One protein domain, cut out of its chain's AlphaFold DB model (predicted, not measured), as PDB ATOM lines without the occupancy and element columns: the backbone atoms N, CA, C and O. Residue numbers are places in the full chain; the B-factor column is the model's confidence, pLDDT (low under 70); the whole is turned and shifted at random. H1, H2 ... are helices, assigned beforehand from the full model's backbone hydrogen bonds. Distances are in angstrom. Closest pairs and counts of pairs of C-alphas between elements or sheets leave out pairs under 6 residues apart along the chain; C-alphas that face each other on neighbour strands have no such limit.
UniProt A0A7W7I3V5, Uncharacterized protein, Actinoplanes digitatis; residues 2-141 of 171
ATOM      1  N   SER A   2     -39.419 -50.433 113.894       65.69
ATOM      2  CA  SER A   2     -38.049 -50.141 114.388       65.69
ATOM      3  C   SER A   2     -37.691 -48.641 114.555       65.69
ATOM      4  O   SER A   2     -36.915 -48.271 115.436       65.69
ATOM      5  N   TYR A   3     -38.299 -47.731 113.780       52.31
ATOM      6  CA  TYR A   3     -37.901 -46.310 113.751       52.31
ATOM      7  C   TYR A   3     -38.392 -45.488 114.965       52.31
ATOM      8  O   TYR A   3     -37.633 -44.721 115.560       52.31
ATOM      9  N   ALA A   4     -39.644 -45.690 115.393       59.22
ATOM     10  CA  ALA A   4     -40.224 -44.997 116.550       59.22
ATOM     11  C   ALA A   4     -39.538 -45.387 117.874       59.22
ATOM     12  O   ALA A   4     -39.277 -44.530 118.721       59.22
ATOM     13  N   MET A   5     -39.162 -46.664 118.014       60.94
ATOM     14  CA  MET A   5     -38.455 -47.184 119.191       60.94
ATOM     15  C   MET A   5     -37.047 -46.585 119.329       60.94
ATOM     16  O   MET A   5     -36.599 -46.305 120.442       60.94
ATOM     17  N   ASN A   6     -36.373 -46.314 118.206       63.91
ATOM     18  CA  ASN A   6     -35.055 -45.677 118.199       63.91
ATOM     19  C   ASN A   6     -35.127 -44.189 118.583       63.91
ATOM     20  O   ASN A   6     -34.317 -43.715 119.380       63.91
ATOM     21  N   LYS A   7     -36.149 -43.461 118.106       56.91
ATOM     22  CA  LYS A   7     -36.392 -42.059 118.498       56.91
ATOM     23  C   LYS A   7     -36.707 -41.939 119.992       56.91
ATOM     24  O   LYS A   7     -36.184 -41.047 120.655       56.91
ATOM     25  N   ALA A   8     -37.506 -42.860 120.534       62.06
ATOM     26  CA  ALA A   8     -37.826 -42.905 121.960       62.06
ATOM     27  C   ALA A   8     -36.587 -43.188 122.828       62.06
ATOM     28  O   ALA A   8     -36.362 -42.485 123.814       62.06
ATOM     29  N   LYS A   9     -35.732 -44.144 122.432       59.94
ATOM     30  CA  LYS A   9     -34.457 -44.416 123.120       59.94
ATOM     31  C   LYS A   9     -33.505 -43.221 123.081       59.94
ATOM     32  O   LYS A   9     -32.963 -42.858 124.121       59.94
ATOM     33  N   LEU A  10     -33.341 -42.577 121.925       56.41
ATOM     34  CA  LEU A  10     -32.496 -41.385 121.779       56.41
ATOM     35  C   LEU A  10     -33.001 -40.210 122.627       56.41
ATOM     36  O   LEU A  10     -32.203 -39.542 123.282       56.41
ATOM     37  N   ARG A  11     -34.321 -39.991 122.673       57.16
ATOM     38  CA  ARG A  11     -34.954 -38.989 123.546       57.16
ATOM     39  C   ARG A  11     -34.727 -39.303 125.025       57.16
ATOM     40  O   ARG A  11     -34.299 -38.428 125.770       57.16
ATOM     41  N   ALA A  12     -34.915 -40.556 125.439       59.59
ATOM     42  CA  ALA A  12     -34.684 -40.989 126.817       59.59
ATOM     43  C   ALA A  12     -33.206 -40.884 127.236       59.59
ATOM     44  O   ALA A  12     -32.902 -40.525 128.373       59.59
ATOM     45  N   GLN A  13     -32.278 -41.167 126.320       58.44
ATOM     46  CA  GLN A  13     -30.843 -41.078 126.575       58.44
ATOM     47  C   GLN A  13     -30.359 -39.622 126.630       58.44
ATOM     48  O   GLN A  13     -29.557 -39.284 127.502       58.44
ATOM     49  N   ARG A  14     -30.895 -38.741 125.772       57.28
ATOM     50  CA  ARG A  14     -30.688 -37.284 125.851       57.28
ATOM     51  C   ARG A  14     -31.187 -36.712 127.176       57.28
ATOM     52  O   ARG A  14     -30.434 -36.000 127.828       57.28
ATOM     53  N   LYS A  15     -32.366 -37.141 127.643       55.38
ATOM     54  CA  LYS A  15     -32.952 -36.719 128.930       55.38
ATOM     55  C   LYS A  15     -32.063 -37.029 130.150       55.38
ATOM     56  O   LYS A  15     -32.220 -36.403 131.192       55.38
ATOM     57  N   ARG A  16     -31.129 -37.989 130.041       59.97
ATOM     58  CA  ARG A  16     -30.203 -38.384 131.122       59.97
ATOM     59  C   ARG A  16     -28.871 -37.631 131.115       59.97
ATOM     60  O   ARG A  16     -28.200 -37.602 132.147       59.97
ATOM     61  N   ARG A  17     -28.452 -37.044 129.987       71.88
ATOM     62  CA  ARG A  17     -27.170 -36.331 129.901       71.88
ATOM     63  C   ARG A  17     -27.384 -34.870 130.268       71.88
ATOM     64  O   ARG A  17     -28.149 -34.180 129.612       71.88
ATOM     65  N   ARG A  18     -26.671 -34.383 131.285       77.06
ATOM     66  CA  ARG A  18     -26.708 -32.954 131.620       77.06
ATOM     67  C   ARG A  18     -26.091 -32.138 130.475       77.06
ATOM     68  O   ARG A  18     -24.960 -32.453 130.079       77.06
ATOM     69  N   PRO A  19     -26.784 -31.116 129.949       84.38
ATOM     70  CA  PRO A  19     -26.261 -30.305 128.863       84.38
ATOM     71  C   PRO A  19     -25.072 -29.467 129.348       84.38
ATOM     72  O   PRO A  19     -25.033 -28.983 130.484       84.38
ATOM     73  N   LYS A  20     -24.068 -29.305 128.483       91.88
ATOM     74  CA  LYS A  20     -22.916 -28.425 128.750       91.88
ATOM     75  C   LYS A  20     -23.289 -26.973 128.444       91.88
ATOM     76  O   LYS A  20     -24.136 -26.729 127.593       91.88
ATOM     77  N   ARG A  21     -22.586 -25.999 129.038       94.94
ATOM     78  CA  ARG A  21     -22.846 -24.558 128.824       94.94
ATOM     79  C   ARG A  21     -22.996 -24.172 127.351       94.94
ATOM     80  O   ARG A  21     -23.966 -23.522 126.998       94.94
ATOM     81  N   VAL A  22     -22.061 -24.600 126.500       95.62
ATOM     82  CA  VAL A  22     -22.061 -24.273 125.060       95.62
ATOM     83  C   VAL A  22     -23.286 -24.846 124.338       95.62
ATOM     84  O   VAL A  22     -23.799 -24.229 123.411       95.62
ATOM     85  N   GLU A  23     -23.767 -26.016 124.762       93.75
ATOM     86  CA  GLU A  23     -24.969 -26.647 124.207       93.75
ATOM     87  C   GLU A  23     -26.224 -25.864 124.605       93.75
ATOM     88  O   GLU A  23     -27.014 -25.518 123.732       93.75
ATOM     89  N   VAL A  24     -26.346 -25.503 125.889       95.75
ATOM     90  CA  VAL A  24     -27.449 -24.662 126.386       95.75
ATOM     91  C   VAL A  24     -27.457 -23.314 125.673       95.75
ATOM     92  O   VAL A  24     -28.463 -22.947 125.080       95.75
ATOM     93  N   GLN A  25     -26.320 -22.615 125.661       96.50
ATOM     94  CA  GLN A  25     -26.184 -21.300 125.037       96.50
ATOM     95  C   GLN A  25     -26.620 -21.318 123.566       96.50
ATOM     96  O   GLN A  25     -27.421 -20.484 123.159       96.50
ATOM     97  N   ARG A  26     -26.161 -22.308 122.791       96.75
ATOM     98  CA  ARG A  26     -26.529 -22.449 121.377       96.75
ATOM     99  C   ARG A  26     -28.036 -22.621 121.182       96.75
ATOM    100  O   ARG A  26     -28.589 -22.083 120.226       96.75
ATOM    101  N   VAL A  27     -28.693 -23.400 122.043       96.06
ATOM    102  CA  VAL A  27     -30.145 -23.589 121.956       96.06
ATOM    103  C   VAL A  27     -30.882 -22.308 122.328       96.06
ATOM    104  O   VAL A  27     -31.745 -21.902 121.557       96.06
ATOM    105  N   LEU A  28     -30.503 -21.629 123.415       96.56
ATOM    106  CA  LEU A  28     -31.130 -20.357 123.805       96.56
ATOM    107  C   LEU A  28     -30.981 -19.288 122.713       96.56
ATOM    108  O   LEU A  28     -31.943 -18.610 122.365       96.56
ATOM    109  N   GLU A  29     -29.796 -19.167 122.108       96.31
ATOM    110  CA  GLU A  29     -29.552 -18.235 120.998       96.31
ATOM    111  C   GLU A  29     -30.426 -18.550 119.778       96.31
ATOM    112  O   GLU A  29     -30.977 -17.636 119.155       96.31
ATOM    113  N   ARG A  30     -30.577 -19.839 119.447       97.19
ATOM    114  CA  ARG A  30     -31.427 -20.294 118.342       97.19
ATOM    115  C   ARG A  30     -32.901 -20.017 118.614       97.19
ATOM    116  O   ARG A  30     -33.583 -19.519 117.724       97.19
ATOM    117  N   VAL A  31     -33.380 -20.317 119.817       97.31
ATOM    118  CA  VAL A  31     -34.767 -20.054 120.220       97.31
ATOM    119  C   VAL A  31     -35.041 -18.554 120.209       97.31
ATOM    120  O   VAL A  31     -35.992 -18.126 119.568       97.31
ATOM    121  N   GLY A  32     -34.130 -17.738 120.744       95.06
ATOM    122  CA  GLY A  32     -34.249 -16.282 120.664       95.06
ATOM    123  C   GLY A  32     -34.246 -15.741 119.228       95.06
ATOM    124  O   GLY A  32     -34.814 -14.685 118.963       95.06
ATOM    125  N   ALA A  33     -33.617 -16.426 118.266       96.75
ATOM    126  CA  ALA A  33     -33.731 -16.061 116.854       96.75
ATOM    127  C   ALA A  33     -35.114 -16.394 116.275       96.75
ATOM    128  O   ALA A  33     -35.641 -15.599 115.503       96.75
ATOM    129  N   ILE A  34     -35.693 -17.533 116.664       96.94
ATOM    130  CA  ILE A  34     -37.053 -17.932 116.282       96.94
ATOM    131  C   ILE A  34     -38.074 -16.937 116.845       96.94
ATOM    132  O   ILE A  34     -38.910 -16.446 116.094       96.94
ATOM    133  N   GLU A  35     -37.962 -16.580 118.125       94.56
ATOM    134  CA  GLU A  35     -38.834 -15.599 118.785       94.56
ATOM    135  C   GLU A  35     -38.768 -14.234 118.095       94.56
ATOM    136  O   GLU A  35     -39.798 -13.689 117.722       94.56
ATOM    137  N   ARG A  36     -37.566 -13.736 117.770       95.75
ATOM    138  CA  ARG A  36     -37.414 -12.478 117.013       95.75
ATOM    139  C   ARG A  36     -38.047 -12.503 115.622       95.75
ATOM    140  O   ARG A  36     -38.364 -11.442 115.090       95.75
ATOM    141  N   ILE A  37     -38.145 -13.669 114.985       97.06
ATOM    142  CA  ILE A  37     -38.853 -13.812 113.706       97.06
ATOM    143  C   ILE A  37     -40.360 -13.825 113.965       97.06
ATOM    144  O   ILE A  37     -41.089 -13.112 113.283       97.06
ATOM    145  N   ALA A  38     -40.806 -14.580 114.969       93.81
ATOM    146  CA  ALA A  38     -42.202 -14.651 115.383       93.81
ATOM    147  C   ALA A  38     -42.760 -13.270 115.784       93.81
ATOM    148  O   ALA A  38     -43.890 -12.947 115.437       93.81
ATOM    149  N   ASP A  39     -41.959 -12.418 116.428       93.19
ATOM    150  CA  ASP A  39     -42.350 -11.061 116.839       93.19
ATOM    151  C   ASP A  39     -42.556 -10.080 115.674       93.19
ATOM    152  O   ASP A  39     -43.106  -8.999 115.868       93.19
ATOM    153  N   ARG A  40     -42.124 -10.433 114.457       95.31
ATOM    154  CA  ARG A  40     -42.383  -9.637 113.243       95.31
ATOM    155  C   ARG A  40     -43.715  -9.981 112.581       95.31
ATOM    156  O   ARG A  40     -44.113  -9.284 111.652       95.31
ATOM    157  N   LEU A  41     -44.343 -11.075 113.004       94.56
ATOM    158  CA  LEU A  41     -45.622 -11.545 112.485       94.56
ATOM    159  C   LEU A  41     -46.768 -11.001 113.339       94.56
ATOM    160  O   LEU A  41     -46.574 -10.625 114.498       94.56
ATOM    161  N   ASP A  42     -47.972 -10.987 112.769       92.56
ATOM    162  CA  ASP A  42     -49.170 -10.619 113.518       92.56
ATOM    163  C   ASP A  42     -49.407 -11.589 114.687       92.56
ATOM    164  O   ASP A  42     -49.079 -12.778 114.620       92.56
ATOM    165  N   LYS A  43     -49.989 -11.087 115.780       85.62
ATOM    166  CA  LYS A  43     -50.264 -11.901 116.973       85.62
ATOM    167  C   LYS A  43     -51.188 -13.086 116.675       85.62
ATOM    168  O   LYS A  43     -51.021 -14.122 117.319       85.62
ATOM    169  N   ASN A  44     -52.100 -12.938 115.712       89.94
ATOM    170  CA  ASN A  44     -53.066 -13.952 115.292       89.94
ATOM    171  C   ASN A  44     -52.563 -14.812 114.117       89.94
ATOM    172  O   ASN A  44     -53.301 -15.665 113.624       89.94
ATOM    173  N   ASP A  45     -51.328 -14.603 113.650       91.81
ATOM    174  CA  ASP A  45     -50.747 -15.397 112.569       91.81
ATOM    175  C   ASP A  45     -50.453 -16.827 113.050       91.81
ATOM    176  O   ASP A  45     -49.710 -17.053 114.011       91.81
ATOM    177  N   GLN A  46     -51.002 -17.819 112.352       94.50
ATOM    178  CA  GLN A  46     -50.778 -19.231 112.659       94.50
ATOM    179  C   GLN A  46     -49.285 -19.610 112.607       94.50
ATOM    180  O   GLN A  46     -48.796 -20.366 113.449       94.50
ATOM    181  N   SER A  47     -48.527 -19.024 111.680       94.88
ATOM    182  CA  SER A  47     -47.083 -19.244 111.533       94.88
ATOM    183  C   SER A  47     -46.317 -18.747 112.759       94.88
ATOM    184  O   SER A  47     -45.312 -19.341 113.154       94.88
ATOM    185  N   ARG A  48     -46.802 -17.678 113.410       95.88
ATOM    186  CA  ARG A  48     -46.239 -17.187 114.674       95.88
ATOM    187  C   ARG A  48     -46.377 -18.244 115.765       95.88
ATOM    188  O   ARG A  48     -45.398 -18.550 116.448       95.88
ATOM    189  N   ALA A  49     -47.570 -18.819 115.914       92.75
ATOM    190  CA  ALA A  49     -47.831 -19.860 116.905       92.75
ATOM    191  C   ALA A  49     -46.958 -21.106 116.671       92.75
ATOM    192  O   ALA A  49     -46.378 -21.640 117.621       92.75
ATOM    193  N   GLU A  50     -46.799 -21.522 115.412       94.06
ATOM    194  CA  GLU A  50     -45.953 -22.654 115.022       94.06
ATOM    195  C   GLU A  50     -44.469 -22.414 115.323       94.06
ATOM    196  O   GLU A  50     -43.807 -23.280 115.897       94.06
ATOM    197  N   LEU A  51     -43.942 -21.225 115.016       95.38
ATOM    198  CA  LEU A  51     -42.558 -20.867 115.336       95.38
ATOM    199  C   LEU A  51     -42.299 -20.907 116.847       95.38
ATOM    200  O   LEU A  51     -41.323 -21.518 117.291       95.38
ATOM    201  N   LEU A  52     -43.184 -20.310 117.649       93.25
ATOM    202  CA  LEU A  52     -43.061 -20.341 119.109       93.25
ATOM    203  C   LEU A  52     -43.150 -21.771 119.653       93.25
ATOM    204  O   LEU A  52     -42.418 -22.129 120.578       93.25
ATOM    205  N   GLN A  53     -43.996 -22.612 119.056       92.56
ATOM    206  CA  GLN A  53     -44.089 -24.023 119.413       92.56
ATOM    207  C   GLN A  53     -42.782 -24.770 119.130       92.56
ATOM    208  O   GLN A  53     -42.276 -25.466 120.011       92.56
ATOM    209  N   VAL A  54     -42.184 -24.568 117.955       95.81
ATOM    210  CA  VAL A  54     -40.874 -25.141 117.610       95.81
ATOM    211  C   VAL A  54     -39.793 -24.672 118.592       95.81
ATOM    212  O   VAL A  54     -38.962 -25.472 119.028       95.81
ATOM    213  N   GLY A  55     -39.810 -23.396 118.990       92.69
ATOM    214  CA  GLY A  55     -38.919 -22.859 120.021       92.69
ATOM    215  C   GLY A  55     -39.050 -23.596 121.360       92.69
ATOM    216  O   GLY A  55     -38.050 -24.065 121.909       92.69
ATOM    217  N   ARG A  56     -40.286 -23.780 121.845       91.94
ATOM    218  CA  ARG A  56     -40.576 -24.540 123.075       91.94
ATOM    219  C   ARG A  56     -40.110 -25.993 122.988       91.94
ATOM    220  O   ARG A  56     -39.551 -26.512 123.950       91.94
ATOM    221  N   GLU A  57     -40.271 -26.642 121.837       89.94
ATOM    222  CA  GLU A  57     -39.797 -28.016 121.627       89.94
ATOM    223  C   GLU A  57     -38.270 -28.133 121.729       89.94
ATOM    224  O   GLU A  57     -37.767 -29.053 122.378       89.94
ATOM    225  N   PHE A  58     -37.521 -27.177 121.168       91.81
ATOM    226  CA  PHE A  58     -36.061 -27.140 121.316       91.81
ATOM    227  C   PHE A  58     -35.624 -27.000 122.779       91.81
ATOM    228  O   PHE A  58     -34.653 -27.644 123.187       91.81
ATOM    229  N   LEU A  59     -36.328 -26.182 123.568       91.12
ATOM    230  CA  LEU A  59     -36.060 -26.016 124.999       91.12
ATOM    231  C   LEU A  59     -36.390 -27.295 125.781       91.12
ATOM    232  O   LEU A  59     -35.584 -27.737 126.600       91.12
ATOM    233  N   GLY A  60     -37.524 -27.933 125.480       87.31
ATOM    234  CA  GLY A  60     -37.936 -29.193 126.105       87.31
ATOM    235  C   GLY A  60     -36.968 -30.357 125.846       87.31
ATOM    236  O   GLY A  60     -36.763 -31.203 126.720       87.31
ATOM    237  N   ASP A  61     -36.314 -30.379 124.682       88.69
ATOM    238  CA  ASP A  61     -35.335 -31.408 124.305       88.69
ATOM    239  C   ASP A  61     -33.968 -31.263 125.012       88.69
ATOM    240  O   ASP A  61     -33.172 -32.209 125.012       88.69
ATOM    241  N   LEU A  62     -33.680 -30.109 125.629       86.81
ATOM    242  CA  LEU A  62     -32.391 -29.806 126.268       86.81
ATOM    243  C   LEU A  62     -32.160 -30.586 127.578       86.81
ATOM    244  O   LEU A  62     -31.017 -30.811 127.985       86.81
ATOM    245  N   GLY A  63     -33.246 -31.007 128.230       84.75
ATOM    246  CA  GLY A  63     -33.220 -31.601 129.565       84.75
ATOM    247  C   GLY A  63     -32.861 -30.600 130.682       84.75
ATOM    248  O   GLY A  63     -32.625 -29.420 130.420       84.75
ATOM    249  N   PRO A  64     -32.817 -31.054 131.951       90.00
ATOM    250  CA  PRO A  64     -32.572 -30.177 133.097       90.00
ATOM    251  C   PRO A  64     -31.192 -29.504 133.052       90.00
ATOM    252  O   PRO A  64     -30.157 -30.174 132.954       90.00
ATOM    253  N   VAL A  65     -31.158 -28.179 133.193       92.56
ATOM    254  CA  VAL A  65     -29.931 -27.376 133.108       92.56
ATOM    255  C   VAL A  65     -29.208 -27.323 134.462       92.56
ATOM    256  O   VAL A  65     -29.823 -27.005 135.481       92.56
ATOM    257  N   PRO A  66     -27.891 -27.593 134.533       93.25
ATOM    258  CA  PRO A  66     -27.143 -27.471 135.784       93.25
ATOM    259  C   PRO A  66     -27.120 -26.038 136.336       93.25
ATOM    260  O   PRO A  66     -26.966 -25.080 135.581       93.25
ATOM    261  N   VAL A  67     -27.142 -25.894 137.667       94.12
ATOM    262  CA  VAL A  67     -27.030 -24.591 138.360       94.12
ATOM    263  C   VAL A  67     -25.769 -23.827 137.944       94.12
ATOM    264  O   VAL A  67     -25.845 -22.631 137.692       94.12
ATOM    265  N   SER A  68     -24.634 -24.515 137.804       95.62
ATOM    266  CA  SER A  68     -23.370 -23.916 137.359       95.62
ATOM    267  C   SER A  68     -23.444 -23.345 135.939       95.62
ATOM    268  O   SER A  68     -22.870 -22.298 135.645       95.62
ATOM    269  N   VAL A  69     -24.189 -24.007 135.050       96.31
ATOM    270  CA  VAL A  69     -24.416 -23.536 133.681       96.31
ATOM    271  C   VAL A  69     -25.329 -22.314 133.685       96.31
ATOM    272  O   VAL A  69     -25.002 -21.321 133.042       96.31
ATOM    273  N   ALA A  70     -26.429 -22.355 134.438       95.38
ATOM    274  CA  ALA A  70     -27.334 -21.217 134.571       95.38
ATOM    275  C   ALA A  70     -26.639 -19.993 135.188       95.38
ATOM    276  O   ALA A  70     -26.802 -18.887 134.684       95.38
ATOM    277  N   ALA A  71     -25.808 -20.193 136.214       95.81
ATOM    278  CA  ALA A  71     -25.005 -19.140 136.836       95.81
ATOM    279  C   ALA A  71     -24.086 -18.451 135.819       95.81
ATOM    280  O   ALA A  71     -24.041 -17.224 135.752       95.81
ATOM    281  N   ALA A  72     -23.416 -19.234 134.969       96.25
ATOM    282  CA  ALA A  72     -22.567 -18.698 133.911       96.25
ATOM    283  C   ALA A  72     -23.360 -17.924 132.840       96.25
ATOM    284  O   ALA A  72     -22.890 -16.891 132.376       96.25
ATOM    285  N   LEU A  73     -24.549 -18.403 132.455       95.88
ATOM    286  CA  LEU A  73     -25.407 -17.745 131.457       95.88
ATOM    287  C   LEU A  73     -26.000 -16.430 131.975       95.88
ATOM    288  O   LEU A  73     -25.997 -15.431 131.265       95.88
ATOM    289  N   LEU A  74     -26.468 -16.431 133.222       93.62
ATOM    290  CA  LEU A  74     -27.032 -15.262 133.898       93.62
ATOM    291  C   LEU A  74     -25.949 -14.309 134.426       93.62
ATOM    292  O   LEU A  74     -26.269 -13.208 134.864       93.62
ATOM    293  N   GLN A  75     -24.679 -14.732 134.402       93.62
ATOM    294  CA  GLN A  75     -23.537 -14.036 134.999       93.62
ATOM    295  C   GLN A  75     -23.817 -13.609 136.449       93.62
ATOM    296  O   GLN A  75     -23.660 -12.445 136.819       93.62
ATOM    297  N   VAL A  76     -24.268 -14.565 137.258       91.62
ATOM    298  CA  VAL A  76     -24.475 -14.427 138.706       91.62
ATOM    299  C   VAL A  76     -23.844 -15.619 139.422       91.62
ATOM    300  O   VAL A  76     -23.441 -16.597 138.796       91.62
ATOM    301  N   SER A  77     -23.755 -15.567 140.750       91.75
ATOM    302  CA  SER A  77     -23.210 -16.681 141.532       91.75
ATOM    303  C   SER A  77     -24.179 -17.876 141.601       91.75
ATOM    304  O   SER A  77     -25.400 -17.702 141.571       91.75
ATOM    305  N   GLU A  78     -23.671 -19.104 141.763       95.06
ATOM    306  CA  GLU A  78     -24.534 -20.273 142.013       95.06
ATOM    307  C   GLU A  78     -25.443 -20.118 143.251       95.06
ATOM    308  O   GLU A  78     -26.613 -20.505 143.167       95.06
ATOM    309  N   PRO A  79     -24.984 -19.551 144.391       92.31
ATOM    310  CA  PRO A  79     -25.872 -19.213 145.504       92.31
ATOM    311  C   PRO A  79     -27.040 -18.308 145.099       92.31
ATOM    312  O   PRO A  79     -28.170 -18.563 145.516       92.31
ATOM    313  N   THR A  80     -26.795 -17.306 144.248       90.56
ATOM    314  CA  THR A  80     -27.840 -16.424 143.705       90.56
ATOM    315  C   THR A  80     -28.856 -17.221 142.891       90.56
ATOM    316  O   THR A  80     -30.051 -17.103 143.143       90.56
ATOM    317  N   VAL A  81     -28.403 -18.105 141.996       92.06
ATOM    318  CA  VAL A  81     -29.289 -18.985 141.211       92.06
ATOM    319  C   VAL A  81     -30.150 -19.870 142.116       92.06
ATOM    320  O   VAL A  81     -31.356 -19.998 141.904       92.06
ATOM    321  N   ARG A  82     -29.563 -20.459 143.164       90.31
ATOM    322  CA  ARG A  82     -30.312 -21.274 144.138       90.31
ATOM    323  C   ARG A  82     -31.332 -20.437 144.905       90.31
ATOM    324  O   ARG A  82     -32.440 -20.909 145.139       90.31
ATOM    325  N   ALA A  83     -30.985 -19.208 145.283       87.62
ATOM    326  CA  ALA A  83     -31.914 -18.286 145.929       87.62
ATOM    327  C   ALA A  83     -33.076 -17.901 144.997       87.62
ATOM    328  O   ALA A  83     -34.222 -17.914 145.433       87.62
ATOM    329  N   TRP A  84     -32.801 -17.632 143.717       89.38
ATOM    330  CA  TRP A  84     -33.819 -17.345 142.700       89.38
ATOM    331  C   TRP A  84     -34.748 -18.538 142.490       89.38
ATOM    332  O   TRP A  84     -35.958 -18.362 142.383       89.38
ATOM    333  N   SER A  85     -34.202 -19.756 142.509       87.94
ATOM    334  CA  SER A  85     -35.008 -20.968 142.392       87.94
ATOM    335  C   SER A  85     -35.924 -21.194 143.595       87.94
ATOM    336  O   SER A  85     -37.110 -21.449 143.419       87.94
ATOM    337  N   ARG A  86     -35.428 -20.998 144.826       83.81
ATOM    338  CA  ARG A  86     -36.266 -21.070 146.040       83.81
ATOM    339  C   ARG A  86     -37.382 -20.024 146.068       83.81
ATOM    340  O   ARG A  86     -38.400 -20.254 146.701       83.81
ATOM    341  N   ARG A  87     -37.172 -18.880 145.413       81.00
ATOM    342  CA  ARG A  87     -38.165 -17.802 145.283       81.00
ATOM    343  C   ARG A  87     -39.120 -17.997 144.099       81.00
ATOM    344  O   ARG A  87     -39.976 -17.153 143.902       81.00
ATOM    345  N   GLY A  88     -38.970 -19.056 143.300       81.50
ATOM    346  CA  GLY A  88     -39.837 -19.324 142.145       81.50
ATOM    347  C   GLY A  88     -39.529 -18.497 140.890       81.50
ATOM    348  O   GLY A  88     -40.253 -18.589 139.905       81.50
ATOM    349  N   ILE A  89     -38.441 -17.718 140.876       86.94
ATOM    350  CA  ILE A  89     -37.983 -17.023 139.658       86.94
ATOM    351  C   ILE A  89     -37.500 -18.050 138.631       86.94
ATOM    352  O   ILE A  89     -37.841 -17.968 137.455       86.94
ATOM    353  N   LEU A  90     -36.727 -19.033 139.096       88.19
ATOM    354  CA  LEU A  90     -36.264 -20.166 138.299       88.19
ATOM    355  C   LEU A  90     -36.962 -21.445 138.766       88.19
ATOM    356  O   LEU A  90     -36.938 -21.774 139.950       88.19
ATOM    357  N   SER A  91     -37.513 -22.207 137.833       88.19
ATOM    358  CA  SER A  91     -38.177 -23.472 138.152       88.19
ATOM    359  C   SER A  91     -37.187 -24.631 138.103       88.19
ATOM    360  O   SER A  91     -36.294 -24.669 137.256       88.19
ATOM    361  N   THR A  92     -37.328 -25.593 139.011       86.62
ATOM    362  CA  THR A  92     -36.655 -26.890 138.881       86.62
ATOM    363  C   THR A  92     -37.390 -27.748 137.861       86.62
ATOM    364  O   THR A  92     -38.617 -27.693 137.789       86.62
ATOM    365  N   ALA A  93     -36.668 -28.568 137.103       83.25
ATOM    366  CA  ALA A  93     -37.309 -29.509 136.189       83.25
ATOM    367  C   ALA A  93     -38.180 -30.519 136.970       83.25
ATOM    368  O   ALA A  93     -37.756 -31.035 138.002       83.25
ATOM    369  N   ALA A  94     -39.396 -30.790 136.480       68.75
ATOM    370  CA  ALA A  94     -40.389 -31.615 137.181       68.75
ATOM    371  C   ALA A  94     -39.996 -33.102 137.292       68.75
ATOM    372  O   ALA A  94     -40.281 -33.761 138.291       68.75
ATOM    373  N   ASP A  95     -39.313 -33.642 136.278       58.84
ATOM    374  CA  ASP A  95     -38.740 -34.987 136.346       58.84
ATOM    375  C   ASP A  95     -37.466 -34.953 137.195       58.84
ATOM    376  O   ASP A  95     -36.624 -34.097 136.955       58.84
ATOM    377  N   ARG A  96     -37.319 -35.920 138.119       51.59
ATOM    378  CA  ARG A  96     -36.316 -36.105 139.209       51.59
ATOM    379  C   ARG A  96     -34.816 -35.838 138.922       51.59
ATOM    380  O   ARG A  96     -33.961 -36.192 139.734       51.59
ATOM    381  N   GLY A  97     -34.439 -35.279 137.781       56.31
ATOM    382  CA  GLY A  97     -33.109 -34.762 137.506       56.31
ATOM    383  C   GLY A  97     -32.848 -33.466 138.268       56.31
ATOM    384  O   GLY A  97     -33.546 -32.473 138.112       56.31
ATOM    385  N   SER A  98     -31.781 -33.446 139.061       71.25
ATOM    386  CA  SER A  98     -31.261 -32.211 139.647       71.25
ATOM    387  C   SER A  98     -30.898 -31.213 138.533       71.25
ATOM    388  O   SER A  98     -29.934 -31.443 137.792       71.25
ATOM    389  N   GLY A  99     -31.648 -30.121 138.416       85.38
ATOM    390  CA  GLY A  99     -31.428 -29.089 137.409       85.38
ATOM    391  C   GLY A  99     -32.610 -28.132 137.289       85.38
ATOM    392  O   GLY A  99     -33.668 -28.343 137.883       85.38
ATOM    393  N   LEU A 100     -32.398 -27.065 136.535       91.31
ATOM    394  CA  LEU A 100     -33.385 -26.037 136.246       91.31
ATOM    395  C   LEU A 100     -34.135 -26.364 134.961       91.31
ATOM    396  O   LEU A 100     -33.580 -26.972 134.042       91.31
ATOM    397  N   ASP A 101     -35.387 -25.942 134.914       91.25
ATOM    398  CA  ASP A 101     -36.203 -25.973 133.715       91.25
ATOM    399  C   ASP A 101     -35.614 -25.038 132.645       91.25
ATOM    400  O   ASP A 101     -35.293 -23.876 132.914       91.25
ATOM    401  N   ALA A 102     -35.418 -25.568 131.436       92.50
ATOM    402  CA  ALA A 102     -34.759 -24.844 130.353       92.50
ATOM    403  C   ALA A 102     -35.628 -23.705 129.807       92.50
ATOM    404  O   ALA A 102     -35.083 -22.673 129.415       92.50
ATOM    405  N   GLN A 103     -36.952 -23.877 129.811       91.62
ATOM    406  CA  GLN A 103     -37.876 -22.858 129.335       91.62
ATOM    407  C   GLN A 103     -37.886 -21.660 130.279       91.62
ATOM    408  O   GLN A 103     -37.606 -20.541 129.852       91.62
ATOM    409  N   ARG A 104     -38.058 -21.898 131.582       91.44
ATOM    410  CA  ARG A 104     -38.005 -20.815 132.564       91.44
ATOM    411  C   ARG A 104     -36.638 -20.135 132.609       91.44
ATOM    412  O   ARG A 104     -36.551 -18.926 132.798       91.44
ATOM    413  N   LEU A 105     -35.552 -20.890 132.425       94.50
ATOM    414  CA  LEU A 105     -34.215 -20.303 132.330       94.50
ATOM    415  C   LEU A 105     -34.080 -19.375 131.113       94.50
ATOM    416  O   LEU A 105     -33.480 -18.312 131.253       94.50
ATOM    417  N   HIS A 106     -34.614 -19.759 129.950       95.44
ATOM    418  CA  HIS A 106     -34.587 -18.935 128.736       95.44
ATOM    419  C   HIS A 106     -35.252 -17.575 128.961       95.44
ATOM    420  O   HIS A 106     -34.622 -16.543 128.735       95.44
ATOM    421  N   GLU A 107     -36.469 -17.580 129.507       91.94
ATOM    422  CA  GLU A 107     -37.228 -16.367 129.837       91.94
ATOM    423  C   GLU A 107     -36.420 -15.427 130.746       91.94
ATOM    424  O   GLU A 107     -36.270 -14.237 130.467       91.94
ATOM    425  N   VAL A 108     -35.823 -15.974 131.811       92.44
ATOM    426  CA  VAL A 108     -35.022 -15.189 132.760       92.44
ATOM    427  C   VAL A 108     -33.716 -14.693 132.129       92.44
ATOM    428  O   VAL A 108     -33.282 -13.584 132.435       92.44
ATOM    429  N   VAL A 109     -33.081 -15.464 131.237       94.81
ATOM    430  CA  VAL A 109     -31.870 -15.036 130.513       94.81
ATOM    431  C   VAL A 109     -32.166 -13.848 129.602       94.81
ATOM    432  O   VAL A 109     -31.401 -12.881 129.613       94.81
ATOM    433  N   VAL A 110     -33.261 -13.900 128.838       92.38
ATOM    434  CA  VAL A 110     -33.693 -12.787 127.980       92.38
ATOM    435  C   VAL A 110     -33.978 -11.556 128.838       92.38
ATOM    436  O   VAL A 110     -33.381 -10.505 128.617       92.38
ATOM    437  N   LEU A 111     -34.761 -11.715 129.905       90.81
ATOM    438  CA  LEU A 111     -35.095 -10.626 130.818       90.81
ATOM    439  C   LEU A 111     -33.861  -9.979 131.469       90.81
ATOM    440  O   LEU A 111     -33.736  -8.756 131.493       90.81
ATOM    441  N   VAL A 112     -32.924 -10.775 131.990       91.38
ATOM    442  CA  VAL A 112     -31.688 -10.251 132.598       91.38
ATOM    443  C   VAL A 112     -30.842  -9.509 131.568       91.38
ATOM    444  O   VAL A 112     -30.276  -8.461 131.883       91.38
ATOM    445  N   ARG A 113     -30.757 -10.026 130.339       91.06
ATOM    446  CA  ARG A 113     -30.045  -9.355 129.251       91.06
ATOM    447  C   ARG A 113     -30.673  -7.999 128.935       91.06
ATOM    448  O   ARG A 113     -29.932  -7.026 128.819       91.06
ATOM    449  N   ASP A 114     -31.995  -7.929 128.844       88.81
ATOM    450  CA  ASP A 114     -32.716  -6.694 128.531       88.81
ATOM    451  C   ASP A 114     -32.587  -5.665 129.660       88.81
ATOM    452  O   ASP A 114     -32.300  -4.495 129.407       88.81
ATOM    453  N   LEU A 115     -32.687  -6.101 130.921       89.44
ATOM    454  CA  LEU A 115     -32.455  -5.246 132.088       89.44
ATOM    455  C   LEU A 115     -31.038  -4.663 132.085       89.44
ATOM    456  O   LEU A 115     -30.860  -3.461 132.285       89.44
ATOM    457  N   ARG A 116     -30.023  -5.486 131.808       89.00
ATOM    458  CA  ARG A 116     -28.634  -5.015 131.727       89.00
ATOM    459  C   ARG A 116     -28.409  -4.076 130.548       89.00
ATOM    460  O   ARG A 116     -27.716  -3.077 130.713       89.00
ATOM    461  N   ALA A 117     -29.011  -4.354 129.392       89.12
ATOM    462  CA  ALA A 117     -28.965  -3.461 128.236       89.12
ATOM    463  C   ALA A 117     -29.611  -2.096 128.539       89.12
ATOM    464  O   ALA A 117     -29.128  -1.074 128.061       89.12
ATOM    465  N   ALA A 118     -30.634  -2.067 129.398       88.00
ATOM    466  CA  ALA A 118     -31.244  -0.846 129.928       88.00
ATOM    467  C   ALA A 118     -30.450  -0.192 131.086       88.00
ATOM    468  O   ALA A 118     -30.927   0.755 131.710       88.00
ATOM    469  N   GLY A 119     -29.246  -0.683 131.409       89.31
ATOM    470  CA  GLY A 119     -28.391  -0.142 132.473       89.31
ATOM    471  C   GLY A 119     -28.789  -0.563 133.894       89.31
ATOM    472  O   GLY A 119     -28.300  -0.002 134.878       89.31
ATOM    473  N   HIS A 120     -29.674  -1.548 134.043       85.75
ATOM    474  CA  HIS A 120     -30.117  -2.051 135.338       85.75
ATOM    475  C   HIS A 120     -29.302  -3.262 135.806       85.75
ATOM    476  O   HIS A 120     -29.730  -4.404 135.663       85.75
ATOM    477  N   ASP A 121     -28.145  -3.000 136.417       79.75
ATOM    478  CA  ASP A 121     -27.293  -4.057 136.996       79.75
ATOM    479  C   ASP A 121     -27.409  -4.154 138.533       79.75
ATOM    480  O   ASP A 121     -27.230  -5.211 139.138       79.75
ATOM    481  N   ARG A 122     -27.787  -3.048 139.190       77.56
ATOM    482  CA  ARG A 122     -28.073  -3.024 140.633       77.56
ATOM    483  C   ARG A 122     -29.474  -3.556 140.914       77.56
ATOM    484  O   ARG A 122     -30.419  -3.234 140.196       77.56
ATOM    485  N   ASP A 123     -29.589  -4.322 141.996       81.56
ATOM    486  CA  ASP A 123     -30.850  -4.898 142.477       81.56
ATOM    487  C   ASP A 123     -31.592  -5.757 141.431       81.56
ATOM    488  O   ASP A 123     -32.819  -5.763 141.314       81.56
ATOM    489  N   LEU A 124     -30.813  -6.498 140.634       81.62
ATOM    490  CA  LEU A 124     -31.300  -7.302 139.511       81.62
ATOM    491  C   LEU A 124     -32.402  -8.289 139.924       81.62
ATOM    492  O   LEU A 124     -33.344  -8.507 139.175       81.62
ATOM    493  N   LEU A 125     -32.315  -8.846 141.134       76.06
ATOM    494  CA  LEU A 125     -33.308  -9.768 141.681       76.06
ATOM    495  C   LEU A 125     -34.701  -9.131 141.787       76.06
ATOM    496  O   LEU A 125     -35.666  -9.720 141.305       76.06
ATOM    497  N   ASN A 126     -34.808  -7.949 142.398       74.88
ATOM    498  CA  ASN A 126     -36.099  -7.282 142.571       74.88
ATOM    499  C   ASN A 126     -36.662  -6.813 141.229       74.88
ATOM    500  O   ASN A 126     -37.864  -6.896 141.003       74.88
ATOM    501  N   LYS A 127     -35.798  -6.387 140.303       82.06
ATOM    502  CA  LYS A 127     -36.214  -5.994 138.951       82.06
ATOM    503  C   LYS A 127     -36.720  -7.174 138.127       82.06
ATOM    504  O   LYS A 127     -37.740  -7.049 137.458       82.06
ATOM    505  N   VAL A 128     -36.036  -8.316 138.205       83.06
ATOM    506  CA  VAL A 128     -36.492  -9.565 137.584       83.06
ATOM    507  C   VAL A 128     -37.832  -9.985 138.179       83.06
ATOM    508  O   VAL A 128     -38.747 -10.303 137.428       83.06
ATOM    509  N   TRP A 129     -37.972  -9.938 139.507       75.81
ATOM    510  CA  TRP A 129     -39.232 -10.248 140.182       75.81
ATOM    511  C   TRP A 129     -40.371  -9.342 139.712       75.81
ATOM    512  O   TRP A 129     -41.360  -9.850 139.197       75.81
ATOM    513  N   SER A 130     -40.192  -8.020 139.805       76.31
ATOM    514  CA  SER A 130     -41.180  -7.030 139.363       76.31
ATOM    515  C   SER A 130     -41.605  -7.290 137.928       76.31
ATOM    516  O   SER A 130     -42.791  -7.386 137.656       76.31
ATOM    517  N   ARG A 131     -40.649  -7.495 137.014       77.00
ATOM    518  CA  ARG A 131     -40.971  -7.670 135.599       77.00
ATOM    519  C   ARG A 131     -41.700  -8.979 135.309       77.00
ATOM    520  O   ARG A 131     -42.581  -8.989 134.463       77.00
ATOM    521  N   LEU A 132     -41.359 -10.065 136.003       77.31
ATOM    522  CA  LEU A 132     -42.075 -11.336 135.876       77.31
ATOM    523  C   LEU A 132     -43.495 -11.243 136.442       77.31
ATOM    524  O   LEU A 132     -44.408 -11.817 135.860       77.31
ATOM    525  N   THR A 133     -43.685 -10.517 137.546       71.50
ATOM    526  CA  THR A 133     -45.015 -10.242 138.101       71.50
ATOM    527  C   THR A 133     -45.824  -9.352 137.164       71.50
ATOM    528  O   THR A 133     -46.962  -9.691 136.869       71.50
ATOM    529  N   ASP A 134     -45.232  -8.286 136.623       71.50
ATOM    530  CA  ASP A 134     -45.878  -7.405 135.646       71.50
ATOM    531  C   ASP A 134     -46.288  -8.187 134.395       71.50
ATOM    532  O   ASP A 134     -47.414  -8.055 133.932       71.50
ATOM    533  N   SER A 135     -45.407  -9.038 133.857       65.50
ATOM    534  CA  SER A 135     -45.726  -9.901 132.715       65.50
ATOM    535  C   SER A 135     -46.848 -10.887 133.033       65.50
ATOM    536  O   SER A 135     -47.771 -11.005 132.242       65.50
ATOM    537  N   ALA A 136     -46.826 -11.536 134.201       62.41
ATOM    538  CA  ALA A 136     -47.890 -12.451 134.614       62.41
ATOM    539  C   ALA A 136     -49.237 -11.737 134.834       62.41
ATOM    540  O   ALA A 136     -50.290 -12.307 134.566       62.41
ATOM    541  N   LEU A 137     -49.215 -10.487 135.305       56.25
ATOM    542  CA  LEU A 137     -50.406  -9.644 135.408       56.25
ATOM    543  C   LEU A 137     -50.916  -9.244 134.021       56.25
ATOM    544  O   LEU A 137     -52.112  -9.322 133.767       56.25
ATOM    545  N   LEU A 138     -50.011  -8.867 133.114       55.06
ATOM    546  CA  LEU A 138     -50.326  -8.538 131.725       55.06
ATOM    547  C   LEU A 138     -50.800  -9.751 130.922       55.06
ATOM    548  O   LEU A 138     -51.435  -9.560 129.900       55.06
ATOM    549  N   GLU A 139     -50.496 -10.976 131.328       56.06
ATOM    550  CA  GLU A 139     -51.023 -12.190 130.698       56.06
ATOM    551  C   GLU A 139     -52.451 -12.529 131.154       56.06
ATOM    552  O   GLU A 139     -53.049 -13.442 130.590       56.06
ATOM    553  N   ARG A 140     -53.031 -11.807 132.131       47.25
ATOM    554  CA  ARG A 140     -54.469 -11.923 132.400       47.25
ATOM    555  C   ARG A 140     -55.258 -11.172 131.328       47.25
ATOM    556  O   ARG A 140     -55.030  -9.986 131.079       47.25
ATOM    557  N   ASP A 141     -56.205 -11.882 130.725       48.44
ATOM    558  CA  ASP A 141     -57.044 -11.375 129.637       48.44
ATOM    559  C   ASP A 141     -57.848 -10.124 130.049       48.44
ATOM    560  O   ASP A 141     -57.985  -9.196 129.254       48.44
TER     561      ASP A 141
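Overview. This is residues 2 to 141 of the 171 residues of an uncharacterized protein of Actinoplanes digitatis (UniProt A0A7W7I3V5). A helical hairpin, H2 and H3, meets at its open end a cluster of three helices, H4, H5 and H6, in which H4 packs on the start of H2 and H6 begins at the end of H3. H7 packs on the later part of H6, and H1 is an arm whose residues 2 to 10 stick out from the body. The printed part has 140 residues with seven named helices, H1 to H7 in order along the chain, and no named strand; the class is all helix. It is compact, with a radius of gyration of the C-alphas of 16.2 A, and spans 54 by 40 by 27 A.

Arrangement. H1, residues 2 to 14, touches no helix. H2, residues 21 to 38, and H3, residues 46 to 60, form a helical hairpin, running opposite ways at a shallow tilt of 9 degrees; their closest C-alphas are those of Ala 38 and Arg 48, 4.8 A apart. H2 touches H4, residues 67 to 74, with residues 21 to 25 alone; the closest C-alphas are those of Arg 21 and Val 69, 5.2 A apart. H4 touches H5, residues 78 to 86, about perpendicular at 84 degrees, with the C-alphas of Ala 71 and Glu 78 closest at 5.3 A. H6, residues 102 to 117, touches H3 about perpendicular at 74 degrees, with its residues 102 to 103 alone; the C-alphas of Leu 59 and Ala 102 are closest, at 5.6 A. H6 touches H4 with residues 105 to 112 alone, at a shallow tilt of 34 degrees, only just short of steep; the closest C-alphas are those of Leu 74 and Val 109, 5.9 A apart. H7, residues 124 to 138, touches H6 with residues 124 to 128 alone, at a steep tilt of 67 degrees, opposite ways; the C-alphas of Val 112 and Val 128 are closest, at 7.0 A. In H1 to H7 every O i to N i+4 pair is within hydrogen-bond range.

Along the chain. H1 starts at C-alpha 2 (-38.049, -50.141, 114.388) and is 18.7 A long. H2 is 25.6 A long, H3 21.1 A and H6 22.3 A. H4 has 8 residues and H5 has 9. H7, 20.6 A long, ends at C-alpha 138 (-50.326, -8.538, 131.725).

Size, cuts and confidence. The C-alphas of Ser 2 and Arg 122, the two farthest apart, are 54.8 A from each other. The printed part has no cut. The link from H5 to H6, residues 87 to 101, is long. Mean pLDDT of the printed part is 83.8; residues 2 to 16, 94 to 97 and 135 to 141 are under 70.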